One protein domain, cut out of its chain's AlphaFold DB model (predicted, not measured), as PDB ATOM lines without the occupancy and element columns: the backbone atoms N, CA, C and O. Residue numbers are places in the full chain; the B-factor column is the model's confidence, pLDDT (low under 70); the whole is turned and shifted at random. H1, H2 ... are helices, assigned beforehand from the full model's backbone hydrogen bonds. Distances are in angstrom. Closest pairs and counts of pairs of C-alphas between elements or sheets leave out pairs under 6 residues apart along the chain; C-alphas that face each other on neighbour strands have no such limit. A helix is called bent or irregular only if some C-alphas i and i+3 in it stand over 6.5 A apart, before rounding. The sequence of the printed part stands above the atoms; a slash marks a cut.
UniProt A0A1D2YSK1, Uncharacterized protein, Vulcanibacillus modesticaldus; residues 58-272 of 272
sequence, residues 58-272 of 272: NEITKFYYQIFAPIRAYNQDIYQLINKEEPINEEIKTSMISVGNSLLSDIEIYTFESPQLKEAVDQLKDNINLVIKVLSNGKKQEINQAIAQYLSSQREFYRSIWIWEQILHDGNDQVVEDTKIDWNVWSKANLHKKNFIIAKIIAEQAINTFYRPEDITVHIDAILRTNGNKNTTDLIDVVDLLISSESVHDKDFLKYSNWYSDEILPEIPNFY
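This is residues 58 to 272 of the 272 residues of an uncharacterized protein of Vulcanibacillus modesticaldus (UniProt A0A1D2YSK1). Two lobes share the long helix H4: on one side of it an up-and-down bundle, H1b, H2, H3 and H4, each running against the one before; on the other a cluster of shorter helices, in which H6 packs on H4, and H7 starts against H6 with its residues 213 to 217 and runs away from it about perpendicular, with H8 and H9 packed on H7. The printed part has 215 residues with nine named helices, H1 to H9 in order, and no named strand: all helix. It is compact, with a radius of gyration of the C-alphas of 17.8 A and spans of 52 by 38 by 31 A.

Start at H4, residues 140 to 170. H3, residues 115 to 137, forms a hairpin with it, closest at C-alphas 120 and 153, 4.0 A. H2, residues 90 to 108, forms a hairpin with H3, closest at C-alphas 97 and 132, 5.5 A. H1, residues 58 to 82, assigned as one helix by its hydrogen bonds, is bent: C-alphas 66 and 69 are 7.1 A apart, between arms H1a, to 66, and H1b, from 69. H1b touches H4's residues 140 to 150 alone, closest at C-alphas 82 and 140, 7.0 A. H6, residues 191 to 204, touches H4, closest at C-alphas 199 and 155, 4.7 A. H7, residues 213 to 230, touches H6 with 213 to 217 alone, about perpendicular at 77 degrees, closest at C-alphas 213 and 195, 4.9 A. H7 touches H8, residues 235 to 244, with 216 to 220 alone, closest at C-alphas 216 and 239, 7.4 A. H7 touches H9, residues 252 to 260, with 214 to 218 alone, closest at C-alphas 215 and 253, 4.6 A. H5, residues 183 to 188, touches no helix. Every O i to N i+4 pair is within hydrogen-bond range in H1a, H1b, H2, H3, H6 and H8, against 25 of 27 in H4, 1 of 2 in H5, 11 of 14 in H7 and 1 of 5 in H9, which has 4 of 6 O i to N i+3 pairs.

Find C-alpha 140 at (208.320, 142.008, 204.945); H4 runs 45.9 A to C-alpha 170 at (192.586, 185.048, 206.717). H3 spans 33.0 A, H2 27.5 A and H7 23.4 A.

The farthest C-alphas, 91 and 230, are 53.8 A apart. The printed part has no cut; the link H4 to H5 is long. Residues 228 to 232 are under pLDDT 70.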
ATOM      1  N   ASN A  58     208.098 179.041 199.773       88.62
ATOM      2  CA  ASN A  58     209.469 178.567 199.592       88.62
ATOM      3  C   ASN A  58     209.790 177.339 200.460       88.62
ATOM      4  O   ASN A  58     210.441 176.419 199.976       88.62
ATOM      5  N   GLU A  59     209.337 177.290 201.716       91.06
ATOM      6  CA  GLU A  59     209.536 176.115 202.573       91.06
ATOM      7  C   GLU A  59     208.783 174.888 202.073       91.06
ATOM      8  O   GLU A  59     209.379 173.816 202.001       91.06
ATOM      9  N   ILE A  60     207.524 175.053 201.658       93.62
ATOM     10  CA  ILE A  60     206.716 173.979 201.061       93.62
ATOM     11  C   ILE A  60     207.409 173.430 199.812       93.62
ATOM     12  O   ILE A  60     207.618 172.223 199.682       93.62
ATOM     13  N   THR A  61     207.809 174.319 198.901       92.19
ATOM     14  CA  THR A  61     208.484 173.942 197.659       92.19
ATOM     15  C   THR A  61     209.831 173.267 197.937       92.19
ATOM     16  O   THR A  61     210.139 172.229 197.349       92.19
ATOM     17  N   LYS A  62     210.629 173.803 198.868       92.75
ATOM     18  CA  LYS A  62     211.906 173.207 199.281       92.75
ATOM     19  C   LYS A  62     211.704 171.813 199.873       92.75
ATOM     20  O   LYS A  62     212.404 170.893 199.462       92.75
ATOM     21  N   PHE A  63     210.755 171.649 200.795       95.75
ATOM     22  CA  PHE A  63     210.429 170.351 201.384       95.75
ATOM     23  C   PHE A  63     210.038 169.345 200.301       95.75
ATOM     24  O   PHE A  63     210.567 168.234 200.268       95.75
ATOM     25  N   TYR A  64     209.172 169.754 199.369       95.81
ATOM     26  CA  TYR A  64     208.732 168.888 198.284       95.81
ATOM     27  C   TYR A  64     209.909 168.352 197.460       95.81
ATOM     28  O   TYR A  64     210.071 167.140 197.332       95.81
ATOM     29  N   TYR A  65     210.740 169.245 196.914       93.75
ATOM     30  CA  TYR A  65     211.796 168.845 195.981       93.75
ATOM     31  C   TYR A  65     212.968 168.145 196.661       93.75
ATOM     32  O   TYR A  65     213.526 167.213 196.091       93.75
ATOM     33  N   GLN A  66     213.361 168.611 197.847       93.94
ATOM     34  CA  GLN A  66     214.583 168.138 198.494       93.94
ATOM     35  C   GLN A  66     214.361 166.899 199.362       93.94
ATOM     36  O   GLN A  66     215.315 166.190 199.655       93.94
ATOM     37  N   ILE A  67     213.121 166.646 199.790       95.56
ATOM     38  CA  ILE A  67     212.816 165.593 200.764       95.56
ATOM     39  C   ILE A  67     211.688 164.706 200.253       95.56
ATOM     40  O   ILE A  67     211.890 163.523 199.989       95.56
ATOM     41  N   PHE A  68     210.489 165.257 200.079       96.31
ATOM     42  CA  PHE A  68     209.298 164.432 199.888       96.31
ATOM     43  C   PHE A  68     209.302 163.642 198.573       96.31
ATOM     44  O   PHE A  68     209.062 162.435 198.571       96.31
ATOM     45  N   ALA A  69     209.586 164.305 197.450       95.00
ATOM     46  CA  ALA A  69     209.593 163.688 196.128       95.00
ATOM     47  C   ALA A  69     210.623 162.545 195.982       95.00
ATOM     48  O   ALA A  69     210.212 161.458 195.559       95.00
ATOM     49  N   PRO A  70     211.916 162.715 196.339       96.44
ATOM     50  CA  PRO A  70     212.885 161.623 196.228       96.44
ATOM     51  C   PRO A  70     212.543 160.438 197.141       96.44
ATOM     52  O   PRO A  70     212.657 159.288 196.718       96.44
ATOM     53  N   ILE A  71     212.043 160.688 198.356       97.31
ATOM     54  CA  ILE A  71     211.673 159.616 199.295       97.31
ATOM     55  C   ILE A  71     210.398 158.895 198.852       97.31
ATOM     56  O   ILE A  71     210.285 157.679 199.020       97.31
ATOM     57  N   ARG A  72     209.438 159.600 198.240       95.62
ATOM     58  CA  ARG A  72     208.282 158.959 197.601       95.62
ATOM     59  C   ARG A  72     208.734 157.984 196.517       95.62
ATOM     60  O   ARG A  72     208.290 156.841 196.538       95.62
ATOM     61  N   ALA A  73     209.604 158.422 195.604       94.44
ATOM     62  CA  ALA A  73     210.111 157.570 194.527       94.44
ATOM     63  C   ALA A  73     210.837 156.334 195.087       94.44
ATOM     64  O   ALA A  73     210.525 155.207 194.713       94.44
ATOM     65  N   TYR A  74     211.711 156.542 196.075       96.31
ATOM     66  CA  TYR A  74     212.399 155.467 196.790       96.31
ATOM     67  C   TYR A  74     211.436 154.438 197.405       96.31
ATOM     68  O   TYR A  74     211.592 153.231 197.207       96.31
ATOM     69  N   ASN A  75     210.406 154.899 198.123       95.06
ATOM     70  CA  ASN A  75     209.413 154.011 198.728       95.06
ATOM     71  C   ASN A  75     208.576 153.265 197.680       95.06
ATOM     72  O   ASN A  75     208.285 152.083 197.872       95.06
ATOM     73  N   GLN A  76     208.203 153.928 196.582       93.25
ATOM     74  CA  GLN A  76     207.471 153.304 195.480       93.25
ATOM     75  C   GLN A  76     208.260 152.135 194.886       93.25
ATOM     76  O   GLN A  76     207.722 151.031 194.779       93.25
ATOM     77  N   ASP A  77     209.536 152.355 194.568       93.06
ATOM     78  CA  ASP A  77     210.411 151.328 194.000       93.06
ATOM     79  C   ASP A  77     210.561 150.137 194.955       93.06
ATOM     80  O   ASP A  77     210.437 148.976 194.559       93.06
ATOM     81  N   ILE A  78     210.761 150.407 196.245       92.62
ATOM     82  CA  ILE A  78     210.937 149.357 197.252       92.62
ATOM     83  C   ILE A  78     209.662 148.569 197.491       92.62
ATOM     84  O   ILE A  78     209.717 147.342 197.594       92.62
ATOM     85  N   TYR A  79     208.515 149.234 197.555       91.06
ATOM     86  CA  TYR A  79     207.242 148.547 197.713       91.06
ATOM     87  C   TYR A  79     206.968 147.615 196.532       91.06
ATOM     88  O   TYR A  79     206.607 146.453 196.730       91.06
ATOM     89  N   GLN A  80     207.224 148.082 195.306       89.31
ATOM     90  CA  GLN A  80     207.122 147.248 194.109       89.31
ATOM     91  C   GLN A  80     208.083 146.056 194.155       89.31
ATOM     92  O   GLN A  80     207.708 144.958 193.754       89.31
ATOM     93  N   LEU A  81     209.311 146.238 194.648       89.81
ATOM     94  CA  LEU A  81     210.287 145.153 194.785       89.81
ATOM     95  C   LEU A  81     209.891 144.131 195.856       89.81
ATOM     96  O   LEU A  81     209.977 142.932 195.610       89.81
ATOM     97  N   ILE A  82     209.447 144.580 197.032       88.31
ATOM     98  CA  ILE A  82     209.085 143.707 198.160       88.31
ATOM     99  C   ILE A  82     207.848 142.864 197.849       88.31
ATOM    100  O   ILE A  82     207.776 141.709 198.284       88.31
ATOM    101  N   ASN A  83     206.898 143.425 197.103       85.69
ATOM    102  CA  ASN A  83     205.664 142.737 196.740       85.69
ATOM    103  C   ASN A  83     205.822 141.760 195.574       85.69
ATOM    104  O   ASN A  83     204.903 140.991 195.310       85.69
ATOM    105  N   LYS A  84     206.984 141.722 194.911       86.25
ATOM    106  CA  LYS A  84     207.306 140.603 194.023       86.25
ATOM    107  C   LYS A  84     207.469 139.328 194.860       86.25
ATOM    108  O   LYS A  84     208.061 139.336 195.943       86.25
ATOM    109  N   GLU A  85     206.934 138.218 194.351       74.06
ATOM    110  CA  GLU A  85     207.026 136.894 194.992       74.06
ATOM    111  C   GLU A  85     208.435 136.278 194.897       74.06
ATOM    112  O   GLU A  85     208.717 135.243 195.500       74.06
ATOM    113  N   GLU A  86     209.346 136.938 194.185       83.25
ATOM    114  CA  GLU A  86     210.733 136.521 194.022       83.25
ATOM    115  C   GLU A  86     211.629 137.040 195.160       83.25
ATOM    116  O   GLU A  86     211.389 138.115 195.723       83.25
ATOM    117  N   PRO A  87     212.696 136.302 195.516       83.25
ATOM    118  CA  PRO A  87     213.708 136.817 196.425       83.25
ATOM    119  C   PRO A  87     214.389 138.046 195.811       83.25
ATOM    120  O   PRO A  87     214.814 138.035 194.656       83.25
ATOM    121  N   ILE A  88     214.525 139.106 196.606       86.38
ATOM    122  CA  ILE A  88     215.228 140.321 196.187       86.38
ATOM    123  C   ILE A  88     216.713 139.981 196.014       86.38
ATOM    124  O   ILE A  88     217.338 139.428 196.916       86.38
ATOM    125  N   ASN A  89     217.281 140.324 194.859       90.44
ATOM    126  CA  ASN A  89     218.708 140.170 194.585       90.44
ATOM    127  C   ASN A  89     219.560 140.974 195.600       90.44
ATOM    128  O   ASN A  89     219.255 142.130 195.895       90.44
ATOM    129  N   GLU A  90     220.643 140.379 196.111       91.38
ATOM    130  CA  GLU A  90     221.487 140.988 197.156       91.38
ATOM    131  C   GLU A  90     222.213 142.273 196.712       91.38
ATOM    132  O   GLU A  90     222.396 143.189 197.517       91.38
ATOM    133  N   GLU A  91     222.581 142.399 195.435       93.06
ATOM    134  CA  GLU A  91     223.152 143.632 194.872       93.06
ATOM    135  C   GLU A  91     222.103 144.753 194.857       93.06
ATOM    136  O   GLU A  91     222.378 145.861 195.321       93.06
ATOM    137  N   ILE A  92     220.872 144.446 194.425       91.94
ATOM    138  CA  ILE A  92     219.742 145.391 194.451       91.94
ATOM    139  C   ILE A  92     219.452 145.828 195.887       91.94
ATOM    140  O   ILE A  92     219.332 147.020 196.162       91.94
ATOM    141  N   LYS A  93     219.381 144.876 196.822       93.31
ATOM    142  CA  LYS A  93     219.182 145.152 198.248       93.31
ATOM    143  C   LYS A  93     220.266 146.082 198.799       93.31
ATOM    144  O   LYS A  93     219.940 147.076 199.443       93.31
ATOM    145  N   THR A  94     221.536 145.794 198.518       95.56
ATOM    146  CA  THR A  94     222.672 146.620 198.963       95.56
ATOM    147  C   THR A  94     222.604 148.029 198.372       95.56
ATOM    148  O   THR A  94     222.794 149.011 199.091       95.56
ATOM    149  N   SER A  95     222.271 148.145 197.085       95.75
ATOM    150  CA  SER A  95     222.080 149.430 196.408       95.75
ATOM    151  C   SER A  95     220.951 150.250 197.047       95.75
ATOM    152  O   SER A  95     221.161 151.407 197.405       95.75
ATOM    153  N   MET A  96     219.789 149.640 197.298       95.38
ATOM    154  CA  MET A  96     218.634 150.309 197.913       95.38
ATOM    155  C   MET A  96     218.892 150.737 199.362       95.38
ATOM    156  O   MET A  96     218.427 151.794 199.790       95.38
ATOM    157  N   ILE A  97     219.664 149.957 200.124       96.69
ATOM    158  CA  ILE A  97     220.118 150.362 201.462       96.69
ATOM    159  C   ILE A  97     221.048 151.580 201.363       96.69
ATOM    160  O   ILE A  97     220.908 152.522 202.140       96.69
ATOM    161  N   SER A  98     221.968 151.597 200.394       97.81
ATOM    162  CA  SER A  98     222.864 152.738 200.158       97.81
ATOM    163  C   SER A  98     222.091 154.018 199.817       97.81
ATOM    164  O   SER A  98     222.346 155.064 200.410       97.81
ATOM    165  N   VAL A  99     221.091 153.925 198.931       97.62
ATOM    166  CA  VAL A  99     220.206 155.055 198.596       97.62
ATOM    167  C   VAL A  99     219.466 155.557 199.838       97.62
ATOM    168  O   VAL A  99     219.469 156.758 200.090       97.62
ATOM    169  N   GLY A 100     218.904 154.661 200.656       97.19
ATOM    170  CA  GLY A 100     218.236 155.039 201.907       97.19
ATOM    171  C   GLY A 100     219.163 155.785 202.874       97.19
ATOM    172  O   GLY A 100     218.788 156.824 203.410       97.19
ATOM    173  N   ASN A 101     220.400 155.311 203.048       98.00
ATOM    174  CA  ASN A 101     221.396 155.996 203.880       98.00
ATOM    175  C   ASN A 101     221.767 157.383 203.330       98.00
ATOM    176  O   ASN A 101     221.929 158.321 204.110       98.00
ATOM    177  N   SER A 102     221.873 157.530 202.005       96.75
ATOM    178  CA  SER A 102     222.096 158.838 201.374       96.75
ATOM    179  C   SER A 102     220.935 159.788 201.654       96.75
ATOM    180  O   SER A 102     221.166 160.906 202.100       96.75
ATOM    181  N   LEU A 103     219.691 159.327 201.476       96.69
ATOM    182  CA  LEU A 103     218.497 160.130 201.754       96.69
ATOM    183  C   LEU A 103     218.440 160.576 203.220       96.69
ATOM    184  O   LEU A 103     218.136 161.734 203.485       96.69
ATOM    185  N   LEU A 104     218.776 159.700 204.175       97.12
ATOM    186  CA  LEU A 104     218.865 160.074 205.593       97.12
ATOM    187  C   LEU A 104     219.885 161.194 205.825       97.12
ATOM    188  O   LEU A 104     219.567 162.170 206.501       97.12
ATOM    189  N   SER A 105     221.076 161.079 205.229       94.12
ATOM    190  CA  SER A 105     222.112 162.112 205.323       94.12
ATOM    191  C   SER A 105     221.668 163.435 204.695       94.12
ATOM    192  O   SER A 105     221.953 164.495 205.248       94.12
ATOM    193  N   ASP A 106     220.979 163.394 203.554       89.50
ATOM    194  CA  ASP A 106     220.526 164.596 202.851       89.50
ATOM    195  C   ASP A 106     219.440 165.334 203.646       89.50
ATOM    196  O   ASP A 106     219.465 166.562 203.750       89.50
ATOM    197  N   ILE A 107     218.513 164.598 204.268       92.19
ATOM    198  CA  ILE A 107     217.439 165.171 205.093       92.19
ATOM    199  C   ILE A 107     217.999 165.959 206.285       92.19
ATOM    200  O   ILE A 107     217.437 166.994 206.640       92.19
ATOM    201  N   GLU A 108     219.095 165.509 206.906       88.25
ATOM    202  CA  GLU A 108     219.700 166.183 208.069       88.25
ATOM    203  C   GLU A 108     220.219 167.595 207.766       88.25
ATOM    204  O   GLU A 108     220.321 168.426 208.669       88.25
ATOM    205  N   ILE A 109     220.510 167.894 206.497       88.25
ATOM    206  CA  ILE A 109     220.995 169.206 206.050       88.25
ATOM    207  C   ILE A 109     219.867 170.247 206.084       88.25
ATOM    208  O   ILE A 109     220.112 171.456 206.173       88.25
ATOM    209  N   TYR A 110     218.616 169.800 206.000       87.06
ATOM    210  CA  TYR A 110     217.468 170.673 205.847       87.06
ATOM    211  C   TYR A 110     216.738 170.899 207.165       87.06
ATOM    212  O   TYR A 110     216.259 169.978 207.820       87.06
ATOM    213  N   THR A 111     216.574 172.173 207.504       87.62
ATOM    214  CA  THR A 111     215.692 172.626 208.575       87.62
ATOM    215  C   THR A 111     214.503 173.384 207.993       87.62
ATOM    216  O   THR A 111     214.607 174.045 206.951       87.62
ATOM    217  N   PHE A 112     213.372 173.264 208.681       89.94
ATOM    218  CA  PHE A 112     212.113 173.947 208.387       89.94
ATOM    219  C   PHE A 112     211.665 174.670 209.646       89.94
ATOM    220  O   PHE A 112     211.973 174.203 210.739       89.94
ATOM    221  N   GLU A 113     210.959 175.786 209.518       89.44
ATOM    222  CA  GLU A 113     210.378 176.489 210.663       89.44
ATOM    223  C   GLU A 113     209.028 175.875 211.039       89.44
ATOM    224  O   GLU A 113     208.765 175.649 212.225       89.44
ATOM    225  N   SER A 114     208.231 175.522 210.023       90.69
ATOM    226  CA  SER A 114     206.925 174.874 210.158       90.69
ATOM    227  C   SER A 114     206.976 173.617 211.045       90.69
ATOM    228  O   SER A 114     207.695 172.666 210.720       90.69
ATOM    229  N   PRO A 115     206.185 173.563 212.137       92.88
ATOM    230  CA  PRO A 115     206.055 172.376 212.981       92.88
ATOM    231  C   PRO A 115     205.630 171.125 212.205       92.88
ATOM    232  O   PRO A 115     206.214 170.066 212.402       92.88
ATOM    233  N   GLN A 116     204.677 171.258 211.278       94.50
ATOM    234  CA  GLN A 116     204.191 170.149 210.453       94.50
ATOM    235  C   GLN A 116     205.298 169.611 209.550       94.50
ATOM    236  O   GLN A 116     205.454 168.404 209.431       94.50
ATOM    237  N   LEU A 117     206.114 170.485 208.949       96.06
ATOM    238  CA  LEU A 117     207.230 170.027 208.120       96.06
ATOM    239  C   LEU A 117     208.337 169.368 208.953       96.06
ATOM    240  O   LEU A 117     208.948 168.415 208.478       96.06
ATOM    241  N   LYS A 118     208.584 169.819 210.192       95.81
ATOM    242  CA  LYS A 118     209.503 169.130 211.120       95.81
ATOM    243  C   LYS A 118     209.003 167.724 211.447       95.81
ATOM    244  O   LYS A 118     209.752 166.766 211.297       95.81
ATOM    245  N   GLU A 119     207.731 167.600 211.817       96.81
ATOM    246  CA  GLU A 119     207.108 166.303 212.098       96.81
ATOM    247  C   GLU A 119     207.130 165.389 210.863       96.81
ATOM    248  O   GLU A 119     207.501 164.219 210.955       96.81
ATOM    249  N   ALA A 120     206.832 165.941 209.683       98.00
ATOM    250  CA  ALA A 120     206.902 165.226 208.418       98.00
ATOM    251  C   ALA A 120     208.321 164.707 208.127       98.00
ATOM    252  O   ALA A 120     208.468 163.597 207.611       98.00
ATOM    253  N   VAL A 121     209.366 165.482 208.450       97.94
ATOM    254  CA  VAL A 121     210.769 165.051 208.342       97.94
ATOM    255  C   VAL A 121     211.058 163.881 209.280       97.94
ATOM    256  O   VAL A 121     211.647 162.893 208.841       97.94
ATOM    257  N   ASP A 122     210.652 163.970 210.545       97.50
ATOM    258  CA  ASP A 122     210.920 162.921 211.535       97.50
ATOM    259  C   ASP A 122     210.248 161.599 211.136       97.50
ATOM    260  O   ASP A 122     210.891 160.548 211.113       97.50
ATOM    261  N   GLN A 123     209.000 161.665 210.674       98.12
ATOM    262  CA  GLN A 123     208.276 160.508 210.141       98.12
ATOM    263  C   GLN A 123     208.961 159.912 208.897       98.12
ATOM    264  O   GLN A 123     209.006 158.692 208.736       98.12
ATOM    265  N   LEU A 124     209.557 160.731 208.021       98.31
ATOM    266  CA  LEU A 124     210.303 160.219 206.860       98.31
ATOM    267  C   LEU A 124     211.617 159.547 207.254       98.31
ATOM    268  O   LEU A 124     211.992 158.544 206.647       98.31
ATOM    269  N   LYS A 125     212.303 160.045 208.288       98.12
ATOM    270  CA  LYS A 125     213.485 159.365 208.836       98.12
ATOM    271  C   LYS A 125     213.112 157.994 209.389       98.12
ATOM    272  O   LYS A 125     213.781 157.008 209.079       98.12
ATOM    273  N   ASP A 126     212.023 157.914 210.148       97.38
ATOM    274  CA  ASP A 126     211.512 156.649 210.677       97.38
ATOM    275  C   ASP A 126     211.092 155.690 209.557       97.38
ATOM    276  O   ASP A 126     211.446 154.509 209.589       97.38
ATOM    277  N   ASN A 127     210.412 156.199 208.524       97.44
ATOM    278  CA  ASN A 127     210.096 155.449 207.309       97.44
ATOM    279  C   ASN A 127     211.359 154.834 206.684       97.44
ATOM    280  O   ASN A 127     211.409 153.615 206.510       97.44
ATOM    281  N   ILE A 128     212.386 155.635 206.384       97.75
ATOM    282  CA  ILE A 128     213.599 155.142 205.714       97.75
ATOM    283  C   ILE A 128     214.342 154.131 206.595       97.75
ATOM    284  O   ILE A 128     214.760 153.079 206.109       97.75
ATOM    285  N   ASN A 129     214.456 154.391 207.900       96.88
ATOM    286  CA  ASN A 129     215.076 153.459 208.843       96.88
ATOM    287  C   ASN A 129     214.356 152.101 208.869       96.88
ATOM    288  O   ASN A 129     215.001 151.047 208.840       96.88
ATOM    289  N   LEU A 130     213.020 152.107 208.884       95.94
ATOM    290  CA  LEU A 130     212.217 150.885 208.813       95.94
ATOM    291  C   LEU A 130     212.405 150.167 207.475       95.94
ATOM    292  O   LEU A 130     212.592 148.951 207.460       95.94
ATOM    293  N   VAL A 131     212.432 150.897 206.360       95.62
ATOM    294  CA  VAL A 131     212.698 150.330 205.032       95.62
ATOM    295  C   VAL A 131     214.068 149.646 204.975       95.62
ATOM    296  O   VAL A 131     214.162 148.484 204.569       95.62
ATOM    297  N   ILE A 132     215.130 150.309 205.439       95.56
ATOM    298  CA  ILE A 132     216.485 149.738 205.499       95.56
ATOM    299  C   ILE A 132     216.494 148.463 206.349       95.56
ATOM    300  O   ILE A 132     217.113 147.460 205.976       95.56
ATOM    301  N   LYS A 133     215.777 148.465 207.476       93.88
ATOM    302  CA  LYS A 133     215.645 147.300 208.355       93.88
ATOM    303  C   LYS A 133     214.899 146.145 207.681       93.88
ATOM    304  O   LYS A 133     215.333 144.997 207.819       93.88
ATOM    305  N   VAL A 134     213.827 146.426 206.934       92.94
ATOM    306  CA  VAL A 134     213.082 145.433 206.140       92.94
ATOM    307  C   VAL A 134     213.995 144.799 205.100       92.94
ATOM    308  O   VAL A 134     214.083 143.572 205.040       92.94
ATOM    309  N   LEU A 135     214.713 145.619 204.329       92.62
ATOM    310  CA  LEU A 135     215.659 145.150 203.320       92.62
ATOM    311  C   LEU A 135     216.747 144.281 203.957       92.62
ATOM    312  O   LEU A 135     216.993 143.168 203.498       92.62
ATOM    313  N   SER A 136     217.345 144.737 205.059       91.19
ATOM    314  CA  SER A 136     218.433 144.037 205.753       91.19
ATOM    315  C   SER A 136     218.007 142.674 206.303       91.19
ATOM    316  O   SER A 136     218.694 141.679 206.067       91.19
ATOM    317  N   ASN A 137     216.856 142.618 206.982       87.38
ATOM    318  CA  ASN A 137     216.444 141.464 207.788       87.38
ATOM    319  C   ASN A 137     215.372 140.577 207.126       87.38
ATOM    320  O   ASN A 137     214.974 139.572 207.713       87.38
ATOM    321  N   GLY A 138     214.852 140.956 205.954       74.81
ATOM    322  CA  GLY A 138     213.830 140.201 205.217       74.81
ATOM    323  C   GLY A 138     212.439 140.186 205.865       74.81
ATOM    324  O   GLY A 138     211.559 139.445 205.426       74.81
ATOM    325  N   LYS A 139     212.202 140.991 206.907       77.75
ATOM    326  CA  LYS A 139     210.919 141.046 207.623       77.75
ATOM    327  C   LYS A 139     209.900 141.890 206.860       77.75
ATOM    328  O   LYS A 139     209.600 143.010 207.262       77.75
ATOM    329  N   LYS A 140     209.332 141.332 205.784       76.31
ATOM    330  CA  LYS A 140     208.320 142.008 204.945       76.31
ATOM    331  C   LYS A 140     207.156 142.600 205.758       76.31
ATOM    332  O   LYS A 140     206.626 143.626 205.375       76.31
ATOM    333  N   GLN A 141     206.806 142.018 206.908       75.56
ATOM    334  CA  GLN A 141     205.746 142.517 207.800       75.56
ATOM    335  C   GLN A 141     205.982 143.951 208.313       75.56
ATOM    336  O   GLN A 141     205.017 144.655 208.594       75.56
ATOM    337  N   GLU A 142     207.237 144.402 208.410       87.00
ATOM    338  CA  GLU A 142     207.563 145.759 208.872       87.00
ATOM    339  C   GLU A 142     207.383 146.818 207.758       87.00
ATOM    340  O   GLU A 142     207.403 148.014 208.048       87.00
ATOM    341  N   ILE A 143     207.133 146.419 206.496       90.81
ATOM    342  CA  ILE A 143     206.952 147.375 205.388       90.81
ATOM    343  C   ILE A 143     205.693 148.226 205.555       90.81
ATOM    344  O   ILE A 143     205.727 149.420 205.282       90.81
ATOM    345  N   ASN A 144     204.607 147.650 206.074       90.56
ATOM    346  CA  ASN A 144     203.361 148.384 206.306       90.56
ATOM    347  C   ASN A 144     203.555 149.483 207.355       90.56
ATOM    348  O   ASN A 144     203.007 150.571 207.223       90.56
ATOM    349  N   GLN A 145     204.387 149.227 208.369       92.94
ATOM    350  CA  GLN A 145     204.741 150.244 209.355       92.94
ATOM    351  C   GLN A 145     205.561 151.370 208.713       92.94
ATOM    352  O   GLN A 145     205.322 152.537 209.005       92.94
ATOM    353  N   ALA A 146     206.493 151.036 207.816       95.19
ATOM    354  CA  ALA A 146     207.246 152.045 207.080       95.19
ATOM    355  C   ALA A 146     206.327 152.906 206.200       95.19
ATOM    356  O   ALA A 146     206.449 154.130 206.200       95.19
ATOM    357  N   ILE A 147     205.379 152.290 205.489       94.38
ATOM    358  CA  ILE A 147     204.399 153.008 204.664       94.38
ATOM    359  C   ILE A 147     203.518 153.906 205.531       94.38
ATOM    360  O   ILE A 147     203.318 155.060 205.177       94.38
ATOM    361  N   ALA A 148     203.065 153.440 206.696       95.31
ATOM    362  CA  ALA A 148     202.285 154.264 207.617       95.31
ATOM    363  C   ALA A 148     203.037 155.538 208.053       95.31
ATOM    364  O   ALA A 148     202.437 156.611 208.127       95.31
ATOM    365  N   GLN A 149     204.355 155.451 208.278       97.56
ATOM    366  CA  GLN A 149     205.190 156.627 208.562       97.56
ATOM    367  C   GLN A 149     205.280 157.576 207.356       97.56
ATOM    368  O   GLN A 149     205.127 158.786 207.500       97.56
ATOM    369  N   TYR A 150     205.439 157.035 206.144       97.94
ATOM    370  CA  TYR A 150     205.407 157.837 204.916       97.94
ATOM    371  C   TYR A 150     204.055 158.550 204.715       97.94
ATOM    372  O   TYR A 150     204.028 159.740 204.407       97.94
ATOM    373  N   LEU A 151     202.935 157.849 204.917       97.62
ATOM    374  CA  LEU A 151     201.590 158.417 204.787       97.62
ATOM    375  C   LEU A 151     201.315 159.480 205.856       97.62
ATOM    376  O   LEU A 151     200.713 160.508 205.553       97.62
ATOM    377  N   SER A 152     201.807 159.276 207.080       97.81
ATOM    378  CA  SER A 152     201.742 160.294 208.137       97.81
ATOM    379  C   SER A 152     202.506 161.556 207.730       97.81
ATOM    380  O   SER A 152     201.975 162.660 207.849       97.81
ATOM    381  N   SER A 153     203.692 161.400 207.130       98.25
ATOM    382  CA  SER A 153     204.472 162.540 206.635       98.25
ATOM    383  C   SER A 153     203.762 163.265 205.499       98.25
ATOM    384  O   SER A 153     203.700 164.495 205.469       98.25
ATOM    385  N   GLN A 154     203.157 162.504 204.585       98.06
ATOM    386  CA  GLN A 154     202.328 163.058 203.525       98.06
ATOM    387  C   GLN A 154     201.167 163.876 204.111       98.06
ATOM    388  O   GLN A 154     200.935 164.998 203.663       98.06
ATOM    389  N   ARG A 155     200.481 163.372 205.144       97.75
ATOM    390  CA  ARG A 155     199.420 164.113 205.843       97.75
ATOM    391  C   ARG A 155     199.919 165.459 206.360       97.75
ATOM    392  O   ARG A 155     199.295 166.475 206.058       97.75
ATOM    393  N   GLU A 156     201.035 165.490 207.086       97.81
ATOM    394  CA  GLU A 156     201.575 166.745 207.626       97.81
ATOM    395  C   GLU A 156     202.068 167.695 206.524       97.81
ATOM    396  O   GLU A 156     201.872 168.910 206.618       97.81
ATOM    397  N   PHE A 157     202.612 167.170 205.425       97.81
ATOM    398  CA  PHE A 157     202.956 167.981 204.260       97.81
ATOM    399  C   PHE A 157     201.723 168.680 203.664       97.81
ATOM    400  O   PHE A 157     201.724 169.904 203.523       97.81
ATOM    401  N   TYR A 158     200.637 167.956 203.382       97.44
ATOM    402  CA  TYR A 158     199.416 168.581 202.854       97.44
ATOM    403  C   TYR A 158     198.724 169.490 203.870       97.44
ATOM    404  O   TYR A 158     198.151 170.512 203.488       97.44
ATOM    405  N   ARG A 159     198.838 169.183 205.165       96.12
ATOM    406  CA  ARG A 159     198.395 170.081 206.234       96.12
ATOM    407  C   ARG A 159     199.151 171.405 206.202       96.12
ATOM    408  O   ARG A 159     198.529 172.453 206.319       96.12
ATOM    409  N   SER A 160     200.468 171.373 205.988       95.81
ATOM    410  CA  SER A 160     201.280 172.592 205.877       95.81
ATOM    411  C   SER A 160     200.864 173.467 204.687       95.81
ATOM    412  O   SER A 160     200.825 174.689 204.818       95.81
ATOM    413  N   ILE A 161     200.484 172.854 203.556       95.31
ATOM    414  CA  ILE A 161     199.975 173.565 202.373       95.31
ATOM    415  C   ILE A 161     198.632 174.226 202.682       95.31
ATOM    416  O   ILE A 161     198.428 175.389 202.341       95.31
ATOM    417  N   TRP A 162     197.729 173.512 203.360       94.25
ATOM    418  CA  TRP A 162     196.447 174.079 203.762       94.25
ATOM    419  C   TRP A 162     196.624 175.248 204.743       94.25
ATOM    420  O   TRP A 162     196.045 176.306 204.515       94.25
ATOM    421  N   ILE A 163     197.466 175.110 205.776       92.75
ATOM    422  CA  ILE A 163     197.769 176.205 206.721       92.75
ATOM    423  C   ILE A 163     198.343 177.420 205.981       92.75
ATOM    424  O   ILE A 163     197.903 178.543 206.215       92.75
ATOM    425  N   TRP A 164     199.289 177.208 205.062       92.50
ATOM    426  CA  TRP A 164     199.865 178.285 204.253       92.50
ATOM    427  C   TRP A 164     198.796 179.069 203.484       92.50
ATOM    428  O   TRP A 164     198.803 180.298 203.506       92.50
ATOM    429  N   GLU A 165     197.854 178.382 202.843       89.62
ATOM    430  CA  GLU A 165     196.760 179.044 202.133       89.62
ATOM    431  C   GLU A 165     195.818 179.801 203.085       89.62
ATOM    432  O   GLU A 165     195.412 180.922 202.789       89.62
ATOM    433  N   GLN A 166     195.501 179.232 204.254       87.06
ATOM    434  CA  GLN A 166     194.665 179.901 205.260       87.06
ATOM    435  C   GLN A 166     195.305 181.200 205.758       87.06
ATOM    436  O   GLN A 166     194.620 182.214 205.884       87.06
ATOM    437  N   ILE A 167     196.625 181.215 205.950       87.75
ATOM    438  CA  ILE A 167     197.365 182.433 206.300       87.75
ATOM    439  C   ILE A 167     197.252 183.480 205.185       87.75
ATOM    440  O   ILE A 167     197.102 184.663 205.481       87.75
ATOM    441  N   LEU A 168     197.291 183.074 203.913       85.62
ATOM    442  CA  LEU A 168     197.145 184.008 202.791       85.62
ATOM    443  C   LEU A 168     195.747 184.635 202.706       85.62
ATOM    444  O   LEU A 168     195.634 185.786 202.286       85.62
ATOM    445  N   HIS A 169     194.698 183.897 203.072       83.00
ATOM    446  CA  HIS A 169     193.319 184.389 203.017       83.00
ATOM    447  C   HIS A 169     192.911 185.166 204.273       83.00
ATOM    448  O   HIS A 169     192.418 186.289 204.171       83.00
ATOM    449  N   ASP A 170     193.153 184.585 205.448       81.69
ATOM    450  CA  ASP A 170     192.586 185.048 206.717       81.69
ATOM    451  C   ASP A 170     193.648 185.615 207.673       81.69
ATOM    452  O   ASP A 170     193.315 186.136 208.739       81.69
ATOM    453  N   GLY A 171     194.937 185.510 207.325       78.75
ATOM    454  CA  GLY A 171     196.051 185.916 208.188       78.75
ATOM    455  C   GLY A 171     196.214 185.054 209.442       78.75
ATOM    456  O   GLY A 171     196.948 185.443 210.348       78.75
ATOM    457  N   ASN A 172     195.520 183.914 209.514       74.81
ATOM    458  CA  ASN A 172     195.480 183.035 210.674       74.81
ATOM    459  C   ASN A 172     196.210 181.718 210.382       74.81
ATOM    460  O   ASN A 172     195.904 181.033 209.409       74.81
ATOM    461  N   ASP A 173     197.154 181.358 211.248       72.06
ATOM    462  CA  ASP A 173     197.889 180.092 211.205       72.06
ATOM    463  C   ASP A 173     197.201 178.973 212.009       72.06
ATOM    464  O   ASP A 173     197.583 177.802 211.921       72.06
ATOM    465  N   GLN A 174     196.145 179.305 212.759       75.38
ATOM    466  CA  GLN A 174     195.340 178.343 213.496       75.38
ATOM    467  C   GLN A 174     194.306 177.693 212.591       75.38
ATOM    468  O   GLN A 174     193.237 178.237 212.308       75.38
ATOM    469  N   VAL A 175     194.607 176.460 212.211       77.12
ATOM    470  CA  VAL A 175     193.676 175.612 211.486       77.12
ATOM    471  C   VAL A 175     192.932 174.707 212.461       77.12
ATOM    472  O   VAL A 175     193.517 173.844 213.115       77.12
ATOM    473  N   VAL A 176     191.616 174.901 212.545       79.38
ATOM    474  CA  VAL A 176     190.725 173.995 213.272       79.38
ATOM    475  C   VAL A 176     190.361 172.845 212.345       79.38
ATOM    476  O   VAL A 176     189.649 173.021 211.355       79.38
ATOM    477  N   GLU A 177     190.865 171.659 212.662       85.00
ATOM    478  CA  GLU A 177     190.473 170.448 211.954       85.00
ATOM    479  C   GLU A 177     189.055 170.032 212.321       85.00
ATOM    480  O   GLU A 177     188.683 169.975 213.496       85.00
ATOM    481  N   ASP A 178     188.282 169.665 211.304       83.56
ATOM    482  CA  ASP A 178     186.995 169.031 211.521       83.56
ATOM    483  C   ASP A 178     187.203 167.662 212.186       83.56
ATOM    484  O   ASP A 178     187.975 166.819 211.720       83.56
ATOM    485  N   THR A 179     186.486 167.431 213.285       79.50
ATOM    486  CA  THR A 179     186.505 166.150 214.010       79.50
ATOM    487  C   THR A 179     185.773 165.045 213.258       79.50
ATOM    488  O   THR A 179     186.011 163.866 213.511       79.50
ATOM    489  N   LYS A 180     184.888 165.420 212.329       85.00
ATOM    490  CA  LYS A 180     184.158 164.511 211.453       85.00
ATOM    491  C   LYS A 180     184.444 164.870 210.002       85.00
ATOM    492  O   LYS A 180     184.238 166.007 209.590       85.00
ATOM    493  N   ILE A 181     184.866 163.877 209.232       86.25
ATOM    494  CA  ILE A 181     185.082 163.991 207.794       86.25
ATOM    495  C   ILE A 181     183.808 163.499 207.099       86.25
ATOM    496  O   ILE A 181     183.466 162.327 207.201       86.25
ATOM    497  N   ASP A 182     183.068 164.398 206.446       88.12
ATOM    498  CA  ASP A 182     181.863 164.050 205.685       88.12
ATOM    499  C   ASP A 182     181.672 164.940 204.445       88.12
ATOM    500  O   ASP A 182     182.423 165.889 204.199       88.12
ATOM    501  N   TRP A 183     180.645 164.640 203.647       89.44
ATOM    502  CA  TRP A 183     180.336 165.362 202.408       89.44
ATOM    503  C   TRP A 183     180.033 166.850 202.602       89.44
ATOM    504  O   TRP A 183     180.260 167.642 201.686       89.44
ATOM    505  N   ASN A 184     179.530 167.257 203.771       88.19
ATOM    506  CA  ASN A 184     179.271 168.667 204.055       88.19
ATOM    507  C   ASN A 184     180.580 169.422 204.309       88.19
ATOM    508  O   ASN A 184     180.717 170.552 203.839       88.19
ATOM    509  N   VAL A 185     181.542 168.798 204.995       90.62
ATOM    510  CA  VAL A 185     182.903 169.342 205.113       90.62
ATOM    511  C   VAL A 185     183.573 169.397 203.739       90.62
ATOM    512  O   VAL A 185     184.054 170.457 203.341       90.62
ATOM    513  N   TRP A 186     183.532 168.298 202.978       93.19
ATOM    514  CA  TRP A 186     184.151 168.207 201.652       93.19
ATOM    515  C   TRP A 186     183.639 169.272 200.676       93.19
ATOM    516  O   TRP A 186     184.422 169.946 200.015       93.19
ATOM    517  N   SER A 187     182.318 169.459 200.602       90.38
ATOM    518  CA  SER A 187     181.694 170.372 199.631       90.38
ATOM    519  C   SER A 187     182.017 171.849 199.884       90.38
ATOM    520  O   SER A 187     181.850 172.665 198.985       90.38
ATOM    521  N   LYS A 188     182.448 172.196 201.104       90.50
ATOM    522  CA  LYS A 188     182.841 173.559 201.499       90.50
ATOM    523  C   LYS A 188     184.354 173.765 201.497       90.50
ATOM    524  O   LYS A 188     184.807 174.892 201.674       90.50
ATOM    525  N   ALA A 189     185.123 172.691 201.370       92.50
ATOM    526  CA  ALA A 189     186.571 172.737 201.380       92.50
ATOM    527  C   ALA A 189     187.106 173.245 200.031       92.50
ATOM    528  O   ALA A 189     186.615 172.857 198.970       92.50
ATOM    529  N   ASN A 190     188.138 174.086 200.089       93.31
ATOM    530  CA  ASN A 190     188.977 174.407 198.937       93.31
ATOM    531  C   ASN A 190     189.880 173.212 198.574       93.31
ATOM    532  O   ASN A 190     189.917 172.199 199.287       93.31
ATOM    533  N   LEU A 191     190.619 173.322 197.470       96.19
ATOM    534  CA  LEU A 191     191.482 172.242 196.988       96.19
ATOM    535  C   LEU A 191     192.487 171.747 198.043       96.19
ATOM    536  O   LEU A 191     192.624 170.538 198.231       96.19
ATOM    537  N   HIS A 192     193.189 172.633 198.753       95.69
ATOM    538  CA  HIS A 192     194.216 172.181 199.695       95.69
ATOM    539  C   HIS A 192     193.637 171.498 200.926       95.69
ATOM    540  O   HIS A 192     194.177 170.479 201.359       95.69
ATOM    541  N   LYS A 193     192.511 171.992 201.456       95.62
ATOM    542  CA  LYS A 193     191.798 171.308 202.536       95.62
ATOM    543  C   LYS A 193     191.299 169.939 202.077       95.62
ATOM    544  O   LYS A 193     191.415 168.981 202.836       95.62
ATOM    545  N   LYS A 194     190.803 169.809 200.840       97.00
ATOM    546  CA  LYS A 194     190.432 168.505 200.259       97.00
ATOM    547  C   LYS A 194     191.629 167.559 200.173       97.00
ATOM    548  O   LYS A 194     191.544 166.438 200.663       97.00
ATOM    549  N   ASN A 195     192.762 168.024 199.653       97.62
ATOM    550  CA  ASN A 195     193.988 167.224 199.581       97.62
ATOM    551  C   ASN A 195     194.469 166.794 200.975       97.62
ATOM    552  O   ASN A 195     194.851 165.642 201.165       97.62
ATOM    553  N   PHE A 196     194.388 167.678 201.972       97.38
ATOM    554  CA  PHE A 196     194.663 167.319 203.361       97.38
ATOM    555  C   PHE A 196     193.685 166.265 203.897       97.38
ATOM    556  O   PHE A 196     194.130 165.290 204.496       97.38
ATOM    557  N   ILE A 197     192.375 166.415 203.662       97.00
ATOM    558  CA  ILE A 197     191.361 165.427 204.068       97.00
ATOM    559  C   ILE A 197     191.703 164.051 203.493       97.00
ATOM    560  O   ILE A 197     191.684 163.067 204.226       97.00
ATOM    561  N   ILE A 198     192.076 163.975 202.215       97.75
ATOM    562  CA  ILE A 198     192.489 162.714 201.595       97.75
ATOM    563  C   ILE A 198     193.762 162.163 202.227       97.75
ATOM    564  O   ILE A 198     193.781 160.992 202.600       97.75
ATOM    565  N   ALA A 199     194.797 162.989 202.398       97.50
ATOM    566  CA  ALA A 199     196.044 162.575 203.037       97.50
ATOM    567  C   ALA A 199     195.810 162.053 204.469       97.50
ATOM    568  O   ALA A 199     196.432 161.085 204.904       97.50
ATOM    569  N   LYS A 200     194.863 162.660 205.191       96.25
ATOM    570  CA  LYS A 200     194.421 162.222 206.516       96.25
ATOM    571  C   LYS A 200     193.703 160.876 206.458       96.25
ATOM    572  O   LYS A 200     194.082 159.985 207.212       96.25
ATOM    573  N   ILE A 201     192.739 160.700 205.549       95.56
ATOM    574  CA  ILE A 201     192.014 159.429 205.379       95.56
ATOM    575  C   ILE A 201     192.994 158.289 205.091       95.56
ATOM    576  O   ILE A 201     192.972 157.286 205.799       95.56
ATOM    577  N   ILE A 202     193.879 158.433 204.101       95.75
ATOM    578  CA  ILE A 202     194.801 157.345 203.733       95.75
ATOM    579  C   ILE A 202     195.789 157.013 204.863       95.75
ATOM    580  O   ILE A 202     196.109 155.842 205.056       95.75
ATOM    581  N   ALA A 203     196.231 158.010 205.643       95.75
ATOM    582  CA  ALA A 203     197.123 157.795 206.778       95.75
ATOM    583  C   ALA A 203     196.410 157.105 207.953       95.75
ATOM    584  O   ALA A 203     196.926 156.132 208.496       95.75
ATOM    585  N   GLU A 204     195.214 157.569 208.328       93.69
ATOM    586  CA  GLU A 204     194.450 157.033 209.465       93.69
ATOM    587  C   GLU A 204     193.858 155.648 209.185       93.69
ATOM    588  O   GLU A 204     193.787 154.819 210.090       93.69
ATOM    589  N   GLN A 205     193.471 155.378 207.936       91.88
ATOM    590  CA  GLN A 205     192.988 154.066 207.498       91.88
ATOM    591  C   GLN A 205     194.127 153.104 207.121       91.88
ATOM    592  O   GLN A 205     193.863 151.955 206.772       91.88
ATOM    593  N   ALA A 206     195.388 153.552 207.183       89.25
ATOM    594  CA  ALA A 206     196.564 152.789 206.764       89.25
ATOM    595  C   ALA A 206     196.424 152.193 205.346       89.25
ATOM    596  O   ALA A 206     196.807 151.047 205.090       89.25
ATOM    597  N   ILE A 207     195.861 152.970 204.415       89.88
ATOM    598  CA  ILE A 207     195.676 152.546 203.026       89.88
ATOM    599  C   ILE A 207     197.031 152.613 202.324       89.88
ATOM    600  O   ILE A 207     197.526 153.693 202.004       89.88
ATOM    601  N   ASN A 208     197.634 151.449 202.070       88.19
ATOM    602  CA  ASN A 208     198.942 151.328 201.426       88.19
ATOM    603  C   ASN A 208     198.905 151.784 199.958       88.19
ATOM    604  O   ASN A 208     198.763 150.975 199.041       88.19
ATOM    605  N   THR A 209     199.071 153.082 199.733       90.19
ATOM    606  CA  THR A 209     199.117 153.682 198.401       90.19
ATOM    607  C   THR A 209     200.225 154.724 198.282       90.19
ATOM    608  O   THR A 209     200.693 155.290 199.266       90.19
ATOM    609  N   PHE A 210     200.627 154.995 197.042       91.00
ATOM    610  CA  PHE A 210     201.501 156.113 196.688       91.00
ATOM    611  C   PHE A 210     200.832 157.096 195.721       91.00
ATOM    612  O   PHE A 210     201.512 157.955 195.139       91.00
ATOM    613  N   TYR A 211     199.515 156.963 195.521       92.25
ATOM    614  CA  TYR A 211     198.731 157.981 194.836       92.25
ATOM    615  C   TYR A 211     198.836 159.297 195.588       92.25
ATOM    616  O   TYR A 211     198.969 159.329 196.813       92.25
ATOM    617  N   ARG A 212     198.820 160.390 194.832       94.50
ATOM    618  CA  ARG A 212     198.873 161.710 195.436       94.50
ATOM    619  C   ARG A 212     197.458 162.136 195.825       94.50
ATOM    620  O   ARG A 212     196.527 161.859 195.067       94.50
ATOM    621  N   PRO A 213     197.276 162.811 196.966       97.31
ATOM    622  CA  PRO A 213     195.965 163.252 197.415       97.31
ATOM    623  C   PRO A 213     195.194 164.059 196.371       97.31
ATOM    624  O   PRO A 213     194.006 163.823 196.199       97.31
ATOM    625  N   GLU A 214     195.860 164.930 195.610       97.12
ATOM    626  CA  GLU A 214     195.234 165.696 194.526       97.12
ATOM    627  C   GLU A 214     194.699 164.823 193.386       97.12
ATOM    628  O   GLU A 214     193.650 165.137 192.824       97.12
ATOM    629  N   ASP A 215     195.362 163.703 193.083       97.56
ATOM    630  CA  ASP A 215     194.906 162.757 192.067       97.56
ATOM    631  C   ASP A 215     193.611 162.065 192.536       97.56
ATOM    632  O   ASP A 215     192.697 161.863 191.746       97.56
ATOM    633  N   ILE A 216     193.469 161.771 193.832       97.38
ATOM    634  CA  ILE A 216     192.235 161.201 194.406       97.38
ATOM    635  C   ILE A 216     191.132 162.272 194.499       97.38
ATOM    636  O   ILE A 216     189.972 162.002 194.179       97.38
ATOM    637  N   THR A 217     191.482 163.497 194.908       97.44
ATOM    638  CA  THR A 217     190.548 164.624 195.068       97.44
ATOM    639  C   THR A 217     189.737 164.874 193.800       97.44
ATOM    640  O   THR A 217     188.515 165.032 193.876       97.44
ATOM    641  N   VAL A 218     190.383 164.864 192.630       97.12
ATOM    642  CA  VAL A 218     189.681 165.123 191.362       97.12
ATOM    643  C   VAL A 218     188.665 164.041 191.013       97.12
ATOM    644  O   VAL A 218     187.611 164.362 190.471       97.12
ATOM    645  N   HIS A 219     188.911 162.781 191.376       96.06
ATOM    646  CA  HIS A 219     187.942 161.700 191.167       96.06
ATOM    647  C   HIS A 219     186.718 161.847 192.068       96.06
ATOM    648  O   HIS A 219     185.589 161.677 191.611       96.06
ATOM    649  N   ILE A 220     186.911 162.240 193.326       95.12
ATOM    650  CA  ILE A 220     185.795 162.494 194.249       95.12
ATOM    651  C   ILE A 220     184.959 163.684 193.773       95.12
ATOM    652  O   ILE A 220     183.729 163.607 193.725       95.12
ATOM    653  N   ASP A 221     185.612 164.769 193.354       95.00
ATOM    654  CA  ASP A 221     184.916 165.923 192.787       95.00
ATOM    655  C   ASP A 221     184.207 165.569 191.466       95.00
ATOM    656  O   ASP A 221     183.100 166.053 191.219       95.00
ATOM    657  N   ALA A 222     184.767 164.676 190.641       92.81
ATOM    658  CA  ALA A 222     184.105 164.167 189.438       92.81
ATOM    659  C   ALA A 222     182.828 163.371 189.770       92.81
ATOM    660  O   ALA A 222     181.791 163.563 189.121       92.81
ATOM    661  N   ILE A 223     182.865 162.528 190.809       90.06
ATOM    662  CA  ILE A 223     181.690 161.795 191.305       90.06
ATOM    663  C   ILE A 223     180.606 162.781 191.761       90.06
ATOM    664  O   ILE A 223     179.444 162.635 191.375       90.06
ATOM    665  N   LEU A 224     180.963 163.814 192.532       88.31
ATOM    666  CA  LEU A 224     180.010 164.833 192.995       88.31
ATOM    667  C   LEU A 224     179.412 165.653 191.852       88.31
ATOM    668  O   LEU A 224     178.217 165.948 191.863       88.31
ATOM    669  N   ARG A 225     180.213 165.996 190.840       88.31
ATOM    670  CA  ARG A 225     179.732 166.704 189.644       88.31
ATOM    671  C   ARG A 225     178.762 165.853 188.821       88.31
ATOM    672  O   ARG A 225     177.840 166.407 188.229       88.31
ATOM    673  N   THR A 226     178.943 164.533 188.806       85.38
ATOM    674  CA  THR A 226     178.106 163.604 188.026       85.38
ATOM    675  C   THR A 226     176.819 163.218 188.760       85.38
ATOM    676  O   THR A 226     175.738 163.242 188.173       85.38
ATOM    677  N   ASN A 227     176.911 162.898 190.053       76.88
ATOM    678  CA  ASN A 227     175.799 162.346 190.837       76.88
ATOM    679  C   ASN A 227     175.091 163.386 191.729       76.88
ATOM    680  O   ASN A 227     174.019 163.110 192.281       76.88
ATOM    681  N   GLY A 228     175.659 164.587 191.876       68.25
ATOM    682  CA  GLY A 228     175.206 165.590 192.840       68.25
ATOM    683  C   GLY A 228     175.332 165.109 194.291       68.25
ATOM    684  O   GLY A 228     176.023 164.140 194.596       68.25
ATOM    685  N   ASN A 229     174.600 165.750 195.206       60.12
ATOM    686  CA  ASN A 229     174.592 165.404 196.637       60.12
ATOM    687  C   ASN A 229     173.693 164.187 196.970       60.12
ATOM    688  O   ASN A 229     173.127 164.099 198.056       60.12
ATOM    689  N   LYS A 230     173.481 163.282 196.001       60.25
ATOM    690  CA  LYS A 230     172.673 162.058 196.159       60.25
ATOM    691  C   LYS A 230     173.511 160.840 196.560       60.25
ATOM    692  O   LYS A 230     172.970 159.740 196.642       60.25
ATOM    693  N   ASN A 231     174.810 161.022 196.791       62.50
ATOM    694  CA  ASN A 231     175.680 159.947 197.247       62.50
ATOM    695  C   ASN A 231     175.302 159.559 198.679       62.50
ATOM    696  O   ASN A 231     175.431 160.354 199.605       62.50
ATOM    697  N   THR A 232     174.815 158.333 198.846       67.25
ATOM    698  CA  THR A 232     174.507 157.748 200.158       67.25
ATOM    699  C   THR A 232     175.715 157.062 200.796       67.25
ATOM    700  O   THR A 232     175.646 156.685 201.959       67.25
ATOM    701  N   THR A 233     176.790 156.867 200.029       82.38
ATOM    702  CA  THR A 233     178.045 156.240 200.463       82.38
ATOM    703  C   THR A 233     178.875 157.218 201.291       82.38
ATOM    704  O   THR A 233     178.898 158.406 200.969       82.38
ATOM    705  N   ASP A 234     179.555 156.743 202.336       89.50
ATOM    706  CA  ASP A 234     180.457 157.577 203.132       89.50
ATOM    707  C   ASP A 234     181.670 158.041 202.303       89.50
ATOM    708  O   ASP A 234     182.076 157.378 201.347       89.50
ATOM    709  N   LEU A 235     182.246 159.198 202.638       90.25
ATOM    710  CA  LEU A 235     183.407 159.724 201.916       90.25
ATOM    711  C   LEU A 235     184.615 158.780 202.030       90.25
ATOM    712  O   LEU A 235     185.332 158.598 201.047       90.25
ATOM    713  N   ILE A 236     184.824 158.170 203.200       92.50
ATOM    714  CA  ILE A 236     185.928 157.232 203.437       92.50
ATOM    715  C   ILE A 236     185.761 155.993 202.552       92.50
ATOM    716  O   ILE A 236     186.711 155.585 201.888       92.50
ATOM    717  N   ASP A 237     184.541 155.460 202.462       91.62
ATOM    718  CA  ASP A 237     184.223 154.310 201.608       91.62
ATOM    719  C   ASP A 237     184.461 154.622 200.120       91.62
ATOM    720  O   ASP A 237     184.909 153.763 199.361       91.62
ATOM    721  N   VAL A 238     184.190 155.858 199.679       92.62
ATOM    722  CA  VAL A 238     184.497 156.283 198.303       92.62
ATOM    723  C   VAL A 238     186.005 156.324 198.054       92.62
ATOM    724  O   VAL A 238     186.447 155.896 196.989       92.62
ATOM    725  N   VAL A 239     186.801 156.812 199.011       94.19
ATOM    726  CA  VAL A 239     188.270 156.812 198.901       94.19
ATOM    727  C   VAL A 239     188.802 155.385 198.784       94.19
ATOM    728  O   VAL A 239     189.582 155.102 197.874       94.19
ATOM    729  N   ASP A 240     188.353 154.484 199.659       92.56
ATOM    730  CA  ASP A 240     188.766 153.079 199.632       92.56
ATOM    731  C   ASP A 240     188.373 152.401 198.312       92.56
ATOM    732  O   ASP A 240     189.191 151.738 197.672       92.56
ATOM    733  N   LEU A 241     187.155 152.652 197.820       92.50
ATOM    734  CA  LEU A 241     186.701 152.143 196.526       92.50
ATOM    735  C   LEU A 241     187.574 152.645 195.367       92.50
ATOM    736  O   LEU A 241     187.943 151.862 194.492       92.50
ATOM    737  N   LEU A 242     187.914 153.935 195.335       93.62
ATOM    738  CA  LEU A 242     188.739 154.517 194.270       93.62
ATOM    739  C   LEU A 242     190.149 153.917 194.235       93.62
ATOM    740  O   LEU A 242     190.678 153.663 193.151       93.62
ATOM    741  N   ILE A 243     190.742 153.673 195.404       92.38
ATOM    742  CA  ILE A 243     192.092 153.115 195.517       92.38
ATOM    743  C   ILE A 243     192.085 151.612 195.214       92.38
ATOM    744  O   ILE A 243     192.895 151.154 194.413       92.38
ATOM    745  N   SER A 244     191.158 150.852 195.802       91.00
ATOM    746  CA  SER A 244     191.062 149.394 195.617       91.00
ATOM    747  C   SER A 244     190.668 148.980 194.198       91.00
ATOM    748  O   SER A 244     191.036 147.896 193.752       91.00
ATOM    749  N   SER A 245     189.945 149.839 193.474       93.94
ATOM    750  CA  SER A 245     189.594 149.622 192.065       93.94
ATOM    751  C   SER A 245     190.662 150.087 191.073       93.94
ATOM    752  O   SER A 245     190.428 149.989 189.870       93.94
ATOM    753  N   GLU A 246     191.793 150.623 191.550       90.00
ATOM    754  CA  GLU A 246     192.848 151.217 190.713       90.00
ATOM    755  C   GLU A 246     192.316 152.312 189.764       90.00
ATOM    756  O   GLU A 246     192.854 152.555 188.686       90.00
ATOM    757  N   SER A 247     191.241 153.006 190.159       92.12
ATOM    758  CA  SER A 247     190.628 154.062 189.338       92.12
ATOM    759  C   SER A 247     191.470 155.343 189.300       92.12
ATOM    760  O   SER A 247     191.298 156.178 188.408       92.12
ATOM    761  N   VAL A 248     192.381 155.499 190.262       94.88
ATOM    762  CA  VAL A 248     193.268 156.657 190.409       94.88
ATOM    763  C   VAL A 248     194.616 156.371 189.757       94.88
ATOM    764  O   VAL A 248     195.214 155.319 189.963       94.88
ATOM    765  N   HIS A 249     195.126 157.334 188.997       93.00
ATOM    766  CA  HIS A 249     196.416 157.261 188.324       93.00
ATOM    767  C   HIS A 249     197.268 158.486 188.655       93.00
ATOM    768  O   HIS A 249     196.765 159.576 188.935       93.00
ATOM    769  N   ASP A 250     198.589 158.314 188.585       89.81
ATOM    770  CA  ASP A 250     199.522 159.426 188.756       89.81
ATOM    771  C   ASP A 250     199.236 160.509 187.700       89.81
ATOM    772  O   ASP A 250     199.207 160.220 186.500       89.81
ATOM    773  N   LYS A 251     199.070 161.756 188.157       92.44
ATOM    774  CA  LYS A 251     198.816 162.958 187.334       92.44
ATOM    775  C   LYS A 251     197.387 163.066 186.813       92.44
ATOM    776  O   LYS A 251     197.136 163.850 185.894       92.44
ATOM    777  N   ASP A 252     196.443 162.327 187.384       95.56
ATOM    778  CA  ASP A 252     195.028 162.557 187.112       95.56
ATOM    779  C   ASP A 252     194.607 163.990 187.445       95.56
ATOM    780  O   ASP A 252     193.831 164.566 186.683       95.56
ATOM    781  N   PHE A 253     195.193 164.620 188.471       96.56
ATOM    782  CA  PHE A 253     194.944 166.030 188.776       96.56
ATOM    783  C   PHE A 253     195.171 166.938 187.558       96.56
ATOM    784  O   PHE A 253     194.329 167.779 187.249       96.56
ATOM    785  N   LEU A 254     196.258 166.734 186.803       94.50
ATOM    786  CA  LEU A 254     196.611 167.593 185.665       94.50
ATOM    787  C   LEU A 254     195.560 167.564 184.547       94.50
ATOM    788  O   LEU A 254     195.421 168.542 183.813       94.50
ATOM    789  N   LYS A 255     194.790 166.475 184.428       95.12
ATOM    790  CA  LYS A 255     193.698 166.347 183.448       95.12
ATOM    791  C   LYS A 255     192.486 167.211 183.805       95.12
ATOM    792  O   LYS A 255     191.716 167.565 182.916       95.12
ATOM    793  N   TYR A 256     192.330 167.541 185.086       94.62
ATOM    794  CA  TYR A 256     191.190 168.267 185.650       94.62
ATOM    795  C   TYR A 256     191.598 169.570 186.352       94.62
ATOM    796  O   TYR A 256     190.789 170.191 187.038       94.62
ATOM    797  N   SER A 257     192.846 170.011 186.177       93.25
ATOM    798  CA  SER A 257     193.411 171.192 186.840       93.25
ATOM    799  C   SER A 257     192.620 172.470 186.542       93.25
ATOM    800  O   SER A 257     192.514 173.358 187.385       93.25
ATOM    801  N   ASN A 258     191.966 172.534 185.378       94.00
ATOM    802  CA  ASN A 258     191.081 173.629 184.987       94.00
ATOM    803  C   ASN A 258     189.851 173.800 185.894       94.00
ATOM    804  O   ASN A 258     189.234 174.861 185.868       94.00
ATOM    805  N   TRP A 259     189.471 172.794 186.687       94.50
ATOM    806  CA  TRP A 259     188.393 172.917 187.676       94.50
ATOM    807  C   TRP A 259     188.780 173.762 188.890       94.50
ATOM    808  O   TRP A 259     187.897 174.148 189.655       94.50
ATOM    809  N   TYR A 260     190.074 174.033 189.048       94.62
ATOM    810  CA  TYR A 260     190.680 174.713 190.187       94.62
ATOM    811  C   TYR A 260     191.441 175.968 189.738       94.62
ATOM    812  O   TYR A 260     192.418 176.362 190.363       94.62
ATOM    813  N   SER A 261     191.020 176.599 188.633       89.62
ATOM    814  CA  SER A 261     191.697 177.777 188.066       89.62
ATOM    815  C   SER A 261     191.749 178.983 189.004       89.62
ATOM    816  O   SER A 261     192.608 179.844 188.836       89.62
ATOM    817  N   ASP A 262     190.823 179.036 189.960       89.88
ATOM    818  CA  ASP A 262     190.675 180.138 190.908       89.88
ATOM    819  C   ASP A 262     191.428 179.873 192.228       89.88
ATOM    820  O   ASP A 262     191.466 180.740 193.098       89.88
ATOM    821  N   GLU A 263     192.035 178.691 192.378       89.19
ATOM    822  CA  GLU A 263     192.801 178.301 193.565       89.19
ATOM    823  C   GLU A 263     194.242 178.835 193.490       89.19
ATOM    824  O   GLU A 263     194.884 178.853 192.434       89.19
ATOM    825  N   ILE A 264     194.794 179.236 194.636       87.75
ATOM    826  CA  ILE A 264     196.196 179.658 194.742       87.75
ATOM    827  C   ILE A 264     197.057 178.413 194.939       87.75
ATOM    828  O   ILE A 264     197.025 177.832 196.008       87.75
ATOM    829  N   LEU A 265     197.866 178.012 193.957       88.94
ATOM    830  CA  LEU A 265     198.627 176.754 194.035       88.94
ATOM    831  C   LEU A 265     200.095 176.974 194.462       88.94
ATOM    832  O   LEU A 265     200.733 177.952 194.039       88.94
ATOM    833  N   PRO A 266     200.684 176.079 195.283       85.69
ATOM    834  CA  PRO A 266     202.114 176.102 195.562       85.69
ATOM    835  C   PRO A 266     202.898 175.681 194.312       85.69
ATOM    836  O   PRO A 266     202.429 174.890 193.499       85.69
ATOM    837  N   GLU A 267     204.127 176.182 194.167       85.12
ATOM    838  CA  GLU A 267     204.991 175.892 193.013       85.12
ATOM    839  C   GLU A 267     205.641 174.510 193.152       85.12
ATOM    840  O   GLU A 267     206.842 174.382 193.403       85.12
ATOM    841  N   ILE A 268     204.826 173.465 193.016       86.25
ATOM    842  CA  ILE A 268     205.264 172.070 192.967       86.25
ATOM    843  C   ILE A 268     204.699 171.386 191.710       86.25
ATOM    844  O   ILE A 268     203.570 171.687 191.318       86.25
ATOM    845  N   PRO A 269     205.430 170.448 191.076       82.06
ATOM    846  CA  PRO A 269     205.057 169.840 189.790       82.06
ATOM    847  C   PRO A 269     203.754 169.046 189.837       82.06
ATOM    848  O   PRO A 269     203.192 168.701 188.810       82.06
ATOM    849  N   ASN A 270     203.277 168.719 191.034       84.62
ATOM    850  CA  ASN A 270     201.986 168.078 191.226       84.62
ATOM    851  C   ASN A 270     200.824 168.894 190.637       84.62
ATOM    852  O   ASN A 270     199.832 168.314 190.206       84.62
ATOM    853  N   PHE A 271     200.957 170.222 190.615       87.12
ATOM    854  CA  PHE A 271     199.895 171.141 190.221       87.12
ATOM    855  C   PHE A 271     200.062 171.740 188.810       87.12
ATOM    856  O   PHE A 271     199.197 172.514 188.398       87.12
ATOM    857  N   TYR A 272     201.135 171.402 188.072       85.19
ATOM    858  CA  TYR A 272     201.500 172.034 186.790       85.19
ATOM    859  C   TYR A 272     201.998 171.053 185.724       85.19
ATOM    860  O   TYR A 272     202.724 170.097 186.074       85.19
TER     861      TYR A 272